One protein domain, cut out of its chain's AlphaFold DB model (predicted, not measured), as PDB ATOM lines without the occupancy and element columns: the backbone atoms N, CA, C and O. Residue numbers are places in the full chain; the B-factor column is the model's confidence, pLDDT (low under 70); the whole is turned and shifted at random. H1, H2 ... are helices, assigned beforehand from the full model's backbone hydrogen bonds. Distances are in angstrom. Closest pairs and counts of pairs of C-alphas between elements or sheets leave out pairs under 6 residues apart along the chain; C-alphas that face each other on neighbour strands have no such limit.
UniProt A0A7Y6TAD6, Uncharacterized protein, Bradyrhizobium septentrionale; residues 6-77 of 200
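This is residues 6 to 77 of the 200 residues of an uncharacterized protein of Bradyrhizobium septentrionale (UniProt A0A7Y6TAD6). Picture an open three-sided frame: two long helices, H1 and H3, form its arms, and the short helix H2 bridges them at one end. The arms stay apart with an empty space between them, and their other ends are free. The printed part has 72 residues with three named helices, in the order H1, H2, H3, and no named strand; its class is all helix. It is only just extended, close to loose, with a radius of gyration of the C-alphas of 16.9 A and spans of 43 by 30 by 23 A.

Start with H1, residues 6 to 30, and go over a tight link of four residues to H2, residues 35 to 46. These two are close but not clearly touching: their closest C-alphas, those of Cys 28 and Pro 35, are 7.3 A apart. Their lines stand about perpendicular, at 79 degrees. A tight link of three residues then leads to H3, residues 50 to 75. H2 and H3 only just touch, with 3 pairs of C-alphas within 8 A, and only at the corner by their link; the closest C-alphas, those of Val 46 and Ala 52, are 6.9 A apart. They run opposite ways at a steep tilt of 50 degrees. H1 and H3 are apart. In H1, H2 and H3 every O i to N i+4 pair is within hydrogen-bond range.

Find C-alpha 6 at (52.195, 8.783, 97.039); from there H1 runs 36.1 A to C-alpha 30. H2 begins at C-alpha 35, at (24.275, -6.461, 89.060), and measures 15.7 A to C-alpha 46. H3 runs 37.4 A from C-alpha 50 to C-alpha 75 at (44.422, 0.445, 114.050).

Look to Ser 48 and Arg 77 for the two C-alphas farthest apart, at 45.7 A. The printed part has no cut. The model's pLDDT is under 70 at residues 39 to 52 and 76 to 77.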
ATOM      1  N   ARG A   6      53.621   8.768  96.693       71.50
ATOM      2  CA  ARG A   6      52.195   8.783  97.039       71.50
ATOM      3  C   ARG A   6      51.253   8.786  95.829       71.50
ATOM      4  O   ARG A   6      50.250   8.085  95.860       71.50
ATOM      5  N   ILE A   7      51.565   9.537  94.773       78.88
ATOM      6  CA  ILE A   7      50.764   9.571  93.539       78.88
ATOM      7  C   ILE A   7      50.917   8.247  92.787       78.88
ATOM      8  O   ILE A   7      49.918   7.679  92.360       78.88
ATOM      9  N   ALA A   8      52.137   7.710  92.694       80.00
ATOM     10  CA  ALA A   8      52.374   6.403  92.079       80.00
ATOM     11  C   ALA A   8      51.616   5.280  92.810       80.00
ATOM     12  O   ALA A   8      50.969   4.453  92.172       80.00
ATOM     13  N   LEU A   9      51.632   5.294  94.147       82.50
ATOM     14  CA  LEU A   9      50.869   4.357  94.970       82.50
ATOM     15  C   LEU A   9      49.354   4.518  94.770       82.50
ATOM     16  O   LEU A   9      48.645   3.522  94.656       82.50
ATOM     17  N   GLY A  10      48.861   5.756  94.690       83.62
ATOM     18  CA  GLY A  10      47.449   6.037  94.421       83.62
ATOM     19  C   GLY A  10      46.991   5.506  93.061       83.62
ATOM     20  O   GLY A  10      45.950   4.860  92.975       83.62
ATOM     21  N   ILE A  11      47.801   5.705  92.018       86.19
ATOM     22  CA  ILE A  11      47.536   5.171  90.674       86.19
ATOM     23  C   ILE A  11      47.546   3.638  90.698       86.19
ATOM     24  O   ILE A  11      46.627   3.012  90.176       86.19
ATOM     25  N   ALA A  12      48.535   3.021  91.353       85.44
ATOM     26  CA  ALA A  12      48.622   1.567  91.458       85.44
ATOM     27  C   ALA A  12      47.393   0.964  92.161       85.44
ATOM     28  O   ALA A  12      46.817  -0.006  91.672       85.44
ATOM     29  N   LEU A  13      46.939   1.570  93.262       84.50
ATOM     30  CA  LEU A  13      45.731   1.141  93.968       84.50
ATOM     31  C   LEU A  13      44.467   1.294  93.110       84.50
ATOM     32  O   LEU A  13      43.620   0.405  93.134       84.50
ATOM     33  N   ALA A  14      44.357   2.366  92.321       83.31
ATOM     34  CA  ALA A  14      43.241   2.569  91.396       83.31
ATOM     35  C   ALA A  14      43.221   1.529  90.259       83.31
ATOM     36  O   ALA A  14      42.156   1.057  89.854       83.31
ATOM     37  N   CYS A  15      44.388   1.114  89.762       87.19
ATOM     38  CA  CYS A  15      44.481   0.037  88.778       87.19
ATOM     39  C   CYS A  15      44.066  -1.309  89.382       87.19
ATOM     40  O   CYS A  15      43.279  -2.038  88.776       87.19
ATOM     41  N   VAL A  16      44.548  -1.622  90.592       89.25
ATOM     42  CA  VAL A  16      44.188  -2.858  91.303       89.25
ATOM     43  C   VAL A  16      42.691  -2.896  91.603       89.25
ATOM     44  O   VAL A  16      42.051  -3.913  91.351       89.25
ATOM     45  N   SER A  17      42.102  -1.795  92.076       84.38
ATOM     46  CA  SER A  17      40.667  -1.743  92.366       84.38
ATOM     47  C   SER A  17      39.819  -1.928  91.109       84.38
ATOM     48  O   SER A  17      38.853  -2.688  91.138       84.38
ATOM     49  N   THR A  18      40.208  -1.317  89.986       86.75
ATOM     50  CA  THR A  18      39.524  -1.498  88.696       86.75
ATOM     51  C   THR A  18      39.593  -2.953  88.224       86.75
ATOM     52  O   THR A  18      38.606  -3.494  87.725       86.75
ATOM     53  N   LEU A  19      40.737  -3.615  88.417       90.69
ATOM     54  CA  LEU A  19      40.920  -5.018  88.045       90.69
ATOM     55  C   LEU A  19      40.062  -5.956  88.913       90.69
ATOM     56  O   LEU A  19      39.413  -6.869  88.402       90.69
ATOM     57  N   VAL A  20      40.011  -5.698  90.222       88.19
ATOM     58  CA  VAL A  20      39.156  -6.435  91.164       88.19
ATOM     59  C   VAL A  20      37.677  -6.219  90.843       88.19
ATOM     60  O   VAL A  20      36.915  -7.178  90.791       88.19
ATOM     61  N   ALA A  21      37.266  -4.982  90.558       80.44
ATOM     62  CA  ALA A  21      35.894  -4.688  90.163       80.44
ATOM     63  C   ALA A  21      35.520  -5.445  88.880       80.44
ATOM     64  O   ALA A  21      34.503  -6.134  88.845       80.44
ATOM     65  N   ARG A  22      36.374  -5.397  87.851       87.62
ATOM     66  CA  ARG A  22      36.147  -6.107  86.587       87.62
ATOM     67  C   ARG A  22      36.017  -7.618  86.777       87.62
ATOM     68  O   ARG A  22      35.097  -8.216  86.231       87.62
ATOM     69  N   THR A  23      36.915  -8.227  87.545       87.50
ATOM     70  CA  THR A  23      36.867  -9.675  87.810       87.50
ATOM     71  C   THR A  23      35.613 -10.067  88.589       87.50
ATOM     72  O   THR A  23      34.988 -11.070  88.255       87.50
ATOM     73  N   ALA A  24      35.181  -9.251  89.553       82.62
ATOM     74  CA  ALA A  24      33.915  -9.454  90.252       82.62
ATOM     75  C   ALA A  24      32.711  -9.389  89.294       82.62
ATOM     76  O   ALA A  24      31.867 -10.280  89.327       82.62
ATOM     77  N   PHE A  25      32.660  -8.397  88.395       84.12
ATOM     78  CA  PHE A  25      31.606  -8.309  87.376       84.12
ATOM     79  C   PHE A  25      31.606  -9.522  86.437       84.12
ATOM     80  O   PHE A  25      30.551 -10.095  86.185       84.12
ATOM     81  N   GLU A  26      32.771  -9.970  85.963       89.88
ATOM     82  CA  GLU A  26      32.868 -11.160  85.107       89.88
ATOM     83  C   GLU A  26      32.383 -12.439  85.815       89.88
ATOM     84  O   GLU A  26      31.711 -13.265  85.194       89.88
ATOM     85  N   ILE A  27      32.668 -12.599  87.113       86.38
ATOM     86  CA  ILE A  27      32.160 -13.722  87.919       86.38
ATOM     87  C   ILE A  27      30.635 -13.650  88.056       86.38
ATOM     88  O   ILE A  27      29.958 -14.664  87.871       86.38
ATOM     89  N   CYS A  28      30.088 -12.463  88.337       82.88
ATOM     90  CA  CYS A  28      28.645 -12.240  88.406       82.88
ATOM     91  C   CYS A  28      27.963 -12.628  87.087       82.88
ATOM     92  O   CYS A  28      27.051 -13.456  87.096       82.88
ATOM     93  N   TYR A  29      28.480 -12.145  85.951       87.06
ATOM     94  CA  TYR A  29      27.927 -12.460  84.632       87.06
ATOM     95  C   TYR A  29      27.981 -13.948  84.301       87.06
ATOM     96  O   TYR A  29      27.006 -14.505  83.800       87.06
ATOM     97  N   ARG A  30      29.088 -14.630  84.622       87.06
ATOM     98  CA  ARG A  30      29.194 -16.088  84.437       87.06
ATOM     99  C   ARG A  30      28.215 -16.870  85.306       87.06
ATOM    100  O   ARG A  30      27.827 -17.971  84.934       87.06
ATOM    101  N   SER A  31      27.819 -16.300  86.437       80.00
ATOM    102  CA  SER A  31      26.836 -16.880  87.354       80.00
ATOM    103  C   SER A  31      25.390 -16.540  86.966       80.00
ATOM    104  O   SER A  31      24.468 -16.915  87.684       80.00
ATOM    105  N   GLY A  32      25.178 -15.816  85.856       85.06
ATOM    106  CA  GLY A  32      23.860 -15.344  85.420       85.06
ATOM    107  C   GLY A  32      23.296 -14.198  86.265       85.06
ATOM    108  O   GLY A  32      22.109 -13.897  86.168       85.06
ATOM    109  N   PHE A  33      24.123 -13.563  87.103       77.12
ATOM    110  CA  PHE A  33      23.746 -12.409  87.911       77.12
ATOM    111  C   PHE A  33      24.227 -11.121  87.238       77.12
ATOM    112  O   PHE A  33      25.424 -10.931  87.027       77.12
ATOM    113  N   TYR A  34      23.286 -10.231  86.929       85.62
ATOM    114  CA  TYR A  34      23.524  -8.967  86.230       85.62
ATOM    115  C   TYR A  34      23.340  -7.815  87.223       85.62
ATOM    116  O   TYR A  34      22.220  -7.323  87.384       85.62
ATOM    117  N   PRO A  35      24.389  -7.429  87.972       73.75
ATOM    118  CA  PRO A  35      24.275  -6.461  89.060       73.75
ATOM    119  C   PRO A  35      23.725  -5.114  88.590       73.75
ATOM    120  O   PRO A  35      22.954  -4.503  89.313       73.75
ATOM    121  N   GLU A  36      24.061  -4.657  87.389       77.38
ATOM    122  CA  GLU A  36      23.542  -3.421  86.805       77.38
ATOM    123  C   GLU A  36      22.044  -3.488  86.497       77.38
ATOM    124  O   GLU A  36      21.345  -2.512  86.752       77.38
ATOM    125  N   VAL A  37      21.533  -4.633  86.035       74.19
ATOM    126  CA  VAL A  37      20.091  -4.848  85.823       74.19
ATOM    127  C   VAL A  37      19.380  -4.972  87.163       74.19
ATOM    128  O   VAL A  37      18.347  -4.353  87.367       74.19
ATOM    129  N   TRP A  38      19.972  -5.685  88.119       72.62
ATOM    130  CA  TRP A  38      19.439  -5.798  89.473       72.62
ATOM    131  C   TRP A  38      19.394  -4.445  90.193       72.62
ATOM    132  O   TRP A  38      18.397  -4.127  90.830       72.62
ATOM    133  N   PHE A  39      20.431  -3.613  90.058       69.69
ATOM    134  CA  PHE A  39      20.428  -2.239  90.560       69.69
ATOM    135  C   PHE A  39      19.427  -1.372  89.804       69.69
ATOM    136  O   PHE A  39      18.721  -0.600  90.445       69.69
ATOM    137  N   ALA A  40      19.327  -1.509  88.480       66.88
ATOM    138  CA  ALA A  40      18.329  -0.808  87.684       66.88
ATOM    139  C   ALA A  40      16.908  -1.187  88.123       66.88
ATOM    140  O   ALA A  40      16.107  -0.288  88.323       66.88
ATOM    141  N   ASP A  41      16.620  -2.458  88.393       66.00
ATOM    142  CA  ASP A  41      15.336  -2.945  88.910       66.00
ATOM    143  C   ASP A  41      15.094  -2.509  90.357       66.00
ATOM    144  O   ASP A  41      13.973  -2.163  90.725       66.00
ATOM    145  N   LEU A  42      16.140  -2.439  91.183       60.81
ATOM    146  CA  LEU A  42      16.050  -1.870  92.527       60.81
ATOM    147  C   LEU A  42      15.721  -0.377  92.453       60.81
ATOM    148  O   LEU A  42      14.920   0.124  93.235       60.81
ATOM    149  N   THR A  43      16.300   0.339  91.491       58.00
ATOM    150  CA  THR A  43      16.003   1.752  91.265       58.00
ATOM    151  C   THR A  43      14.621   1.926  90.635       58.00
ATOM    152  O   THR A  43      13.809   2.631  91.200       58.00
ATOM    153  N   MET A  44      14.261   1.230  89.564       58.47
ATOM    154  CA  MET A  44      12.997   1.395  88.837       58.47
ATOM    155  C   MET A  44      11.793   0.787  89.577       58.47
ATOM    156  O   MET A  44      10.685   1.297  89.453       58.47
ATOM    157  N   GLY A  45      11.992  -0.264  90.381       58.53
ATOM    158  CA  GLY A  45      10.949  -0.923  91.174       58.53
ATOM    159  C   GLY A  45      10.720  -0.313  92.563       58.53
ATOM    160  O   GLY A  45       9.630  -0.456  93.115       58.53
ATOM    161  N   VAL A  46      11.708   0.395  93.129       47.84
ATOM    162  CA  VAL A  46      11.598   1.065  94.446       47.84
ATOM    163  C   VAL A  46      11.513   2.600  94.319       47.84
ATOM    164  O   VAL A  46      10.981   3.265  95.212       47.84
ATOM    165  N   LEU A  47      11.924   3.203  93.193       49.03
ATOM    166  CA  LEU A  47      11.748   4.641  92.913       49.03
ATOM    167  C   LEU A  47      10.357   4.950  92.344       49.03
ATOM    168  O   LEU A  47      10.211   5.508  91.263       49.03
ATOM    169  N   SER A  48       9.327   4.709  93.148       56.50
ATOM    170  CA  SER A  48       8.232   5.687  93.230       56.50
ATOM    171  C   SER A  48       8.388   6.591  94.455       56.50
ATOM    172  O   SER A  48       7.578   7.495  94.656       56.50
ATOM    173  N   ASN A  49       9.406   6.376  95.295       63.56
ATOM    174  CA  ASN A  49       9.565   7.168  96.500       63.56
ATOM    175  C   ASN A  49      11.024   7.567  96.699       63.56
ATOM    176  O   ASN A  49      11.855   6.776  97.137       63.56
ATOM    177  N   HIS A  50      11.316   8.833  96.404       65.25
ATOM    178  CA  HIS A  50      12.583   9.511  96.693       65.25
ATOM    179  C   HIS A  50      13.077   9.197  98.122       65.25
ATOM    180  O   HIS A  50      14.265   9.006  98.360       65.25
ATOM    181  N   LEU A  51      12.143   9.029  99.065       65.31
ATOM    182  CA  LEU A  51      12.388   8.639 100.451       65.31
ATOM    183  C   LEU A  51      13.086   7.274 100.610       65.31
ATOM    184  O   LEU A  51      13.952   7.140 101.471       65.31
ATOM    185  N   ALA A  52      12.771   6.277  99.781       65.25
ATOM    186  CA  ALA A  52      13.400   4.957  99.850       65.25
ATOM    187  C   ALA A  52      14.868   4.994  99.393       65.25
ATOM    188  O   ALA A  52      15.717   4.350 100.005       65.25
ATOM    189  N   PHE A  53      15.182   5.812  98.382       75.69
ATOM    190  CA  PHE A  53      16.560   6.067  97.959       75.69
ATOM    191  C   PHE A  53      17.379   6.730  99.073       75.69
ATOM    192  O   PHE A  53      18.465   6.256  99.400       75.69
ATOM    193  N   TRP A  54      16.834   7.772  99.711       80.00
ATOM    194  CA  TRP A  54      17.507   8.430 100.836       80.00
ATOM    195  C   TRP A  54      17.671   7.505 102.040       80.00
ATOM    196  O   TRP A  54      18.730   7.511 102.659       80.00
ATOM    197  N   LEU A  55      16.679   6.663 102.344       80.81
ATOM    198  CA  LEU A  55      16.800   5.664 103.405       80.81
ATOM    199  C   LEU A  55      17.903   4.650 103.111       80.81
ATOM    200  O   LEU A  55      18.725   4.388 103.986       80.81
ATOM    201  N   LEU A  56      17.959   4.116 101.889       82.75
ATOM    202  CA  LEU A  56      19.008   3.181 101.494       82.75
ATOM    203  C   LEU A  56      20.388   3.840 101.618       82.75
ATOM    204  O   LEU A  56      21.286   3.269 102.232       82.75
ATOM    205  N   LEU A  57      20.526   5.070 101.117       84.25
ATOM    206  CA  LEU A  57      21.769   5.834 101.169       84.25
ATOM    207  C   LEU A  57      22.200   6.150 102.612       84.25
ATOM    208  O   LEU A  57      23.383   6.051 102.942       84.25
ATOM    209  N   CYS A  58      21.255   6.468 103.501       87.06
ATOM    210  CA  CYS A  58      21.521   6.646 104.929       87.06
ATOM    211  C   CYS A  58      21.974   5.342 105.597       87.06
ATOM    212  O   CYS A  58      22.939   5.355 106.361       87.06
ATOM    213  N   VAL A  59      21.321   4.215 105.298       87.19
ATOM    214  CA  VAL A  59      21.688   2.902 105.852       87.19
ATOM    215  C   VAL A  59      23.080   2.484 105.380       87.19
ATOM    216  O   VAL A  59      23.892   2.042 106.195       87.19
ATOM    217  N   THR A  60      23.405   2.676 104.100       88.31
ATOM    218  CA  THR A  60      24.738   2.356 103.573       88.31
ATOM    219  C   THR A  60      25.807   3.269 104.160       88.31
ATOM    220  O   THR A  60      26.855   2.782 104.579       88.31
ATOM    221  N   ALA A  61      25.545   4.576 104.266       91.88
ATOM    222  CA  ALA A  61      26.471   5.516 104.895       91.88
ATOM    223  C   ALA A  61      26.722   5.167 106.372       91.88
ATOM    224  O   ALA A  61      27.863   5.196 106.833       91.88
ATOM    225  N   PHE A  62      25.676   4.768 107.101       90.50
ATOM    226  CA  PHE A  62      25.784   4.339 108.493       90.50
ATOM    227  C   PHE A  62      26.593   3.043 108.645       90.50
ATOM    228  O   PHE A  62      27.462   2.955 109.513       90.50
ATOM    229  N   ALA A  63      26.370   2.059 107.769       91.31
ATOM    230  CA  ALA A  63      27.146   0.821 107.753       91.31
ATOM    231  C   ALA A  63      28.636   1.081 107.465       91.31
ATOM    232  O   ALA A  63      29.504   0.527 108.144       91.31
ATOM    233  N   VAL A  64      28.936   1.971 106.512       93.94
ATOM    234  CA  VAL A  64      30.310   2.404 106.206       93.94
ATOM    235  C   VAL A  64      30.943   3.108 107.406       93.94
ATOM    236  O   VAL A  64      32.085   2.808 107.752       93.94
ATOM    237  N   TRP A  65      30.211   3.996 108.083       95.88
ATOM    238  CA  TRP A  65      30.708   4.681 109.276       95.88
ATOM    239  C   TRP A  65      31.049   3.705 110.411       95.88
ATOM    240  O   TRP A  65      32.142   3.785 110.969       95.88
ATOM    241  N   ILE A  66      30.183   2.727 110.701       93.81
ATOM    242  CA  ILE A  66      30.469   1.681 111.699       93.81
ATOM    243  C   ILE A  66      31.718   0.879 111.315       93.81
ATOM    244  O   ILE A  66      32.571   0.617 112.167       93.81
ATOM    245  N   ALA A  67      31.848   0.488 110.045       90.19
ATOM    246  CA  ALA A  67      33.008  -0.263 109.576       90.19
ATOM    247  C   ALA A  67      34.312   0.537 109.744       90.19
ATOM    248  O   ALA A  67      35.313  -0.011 110.214       90.19
ATOM    249  N   LEU A  68      34.288   1.836 109.428       89.88
ATOM    250  CA  LEU A  68      35.418   2.745 109.627       89.88
ATOM    251  C   LEU A  68      35.762   2.925 111.109       89.88
ATOM    252  O   LEU A  68      36.935   2.868 111.461       89.88
ATOM    253  N   GLU A  69      34.768   3.067 111.985       90.44
ATOM    254  CA  GLU A  69      34.969   3.188 113.432       90.44
ATOM    255  C   GLU A  69      35.618   1.919 114.017       90.44
ATOM    256  O   GLU A  69      36.556   1.989 114.816       90.44
ATOM    257  N   ILE A  70      35.179   0.734 113.580       87.00
ATOM    258  CA  ILE A  70      35.781  -0.547 113.978       87.00
ATOM    259  C   ILE A  70      37.220  -0.655 113.458       87.00
ATOM    260  O   ILE A  70      38.110  -1.073 114.204       87.00
ATOM    261  N   ALA A  71      37.462  -0.279 112.201       83.50
ATOM    262  CA  ALA A  71      38.793  -0.292 111.607       83.50
ATOM    263  C   ALA A  71      39.742   0.677 112.332       83.50
ATOM    264  O   ALA A  71      40.832   0.271 112.730       83.50
ATOM    265  N   ALA A  72      39.302   1.907 112.603       82.56
ATOM    266  CA  ALA A  72      40.061   2.909 113.344       82.56
ATOM    267  C   ALA A  72      40.393   2.430 114.760       82.56
ATOM    268  O   ALA A  72      41.541   2.514 115.186       82.56
ATOM    269  N   ARG A  73      39.431   1.830 115.475       81.75
ATOM    270  CA  ARG A  73      39.668   1.246 116.807       81.75
ATOM    271  C   ARG A  73      40.635   0.069 116.786       81.75
ATOM    272  O   ARG A  73      41.332  -0.149 117.771       81.75
ATOM    273  N   ARG A  74      40.673  -0.706 115.700       77.88
ATOM    274  CA  ARG A  74      41.657  -1.786 115.525       77.88
ATOM    275  C   ARG A  74      43.049  -1.246 115.213       77.88
ATOM    276  O   ARG A  74      44.014  -1.816 115.701       77.88
ATOM    277  N   TRP A  75      43.147  -0.162 114.448       72.31
ATOM    278  CA  TRP A  75      44.422   0.445 114.050       72.31
ATOM    279  C   TRP A  75      45.044   1.333 115.137       72.31
ATOM    280  O   TRP A  75      46.258   1.344 115.301       72.31
ATOM    281  N   LEU A  76      44.220   2.044 115.913       66.19
ATOM    282  CA  LEU A  76      44.657   2.900 117.023       66.19
ATOM    283  C   LEU A  76      44.986   2.120 118.300       66.19
ATOM    284  O   LEU A  76      45.562   2.684 119.231       66.19
ATOM    285  N   ARG A  77      44.666   0.820 118.364       58.69
ATOM    286  CA  ARG A  77      45.288  -0.065 119.351       58.69
ATOM    287  C   ARG A  77      46.741  -0.255 118.935       58.69
ATOM    288  O   ARG A  77      47.054  -1.149 118.153       58.69
TER     289      ARG A  77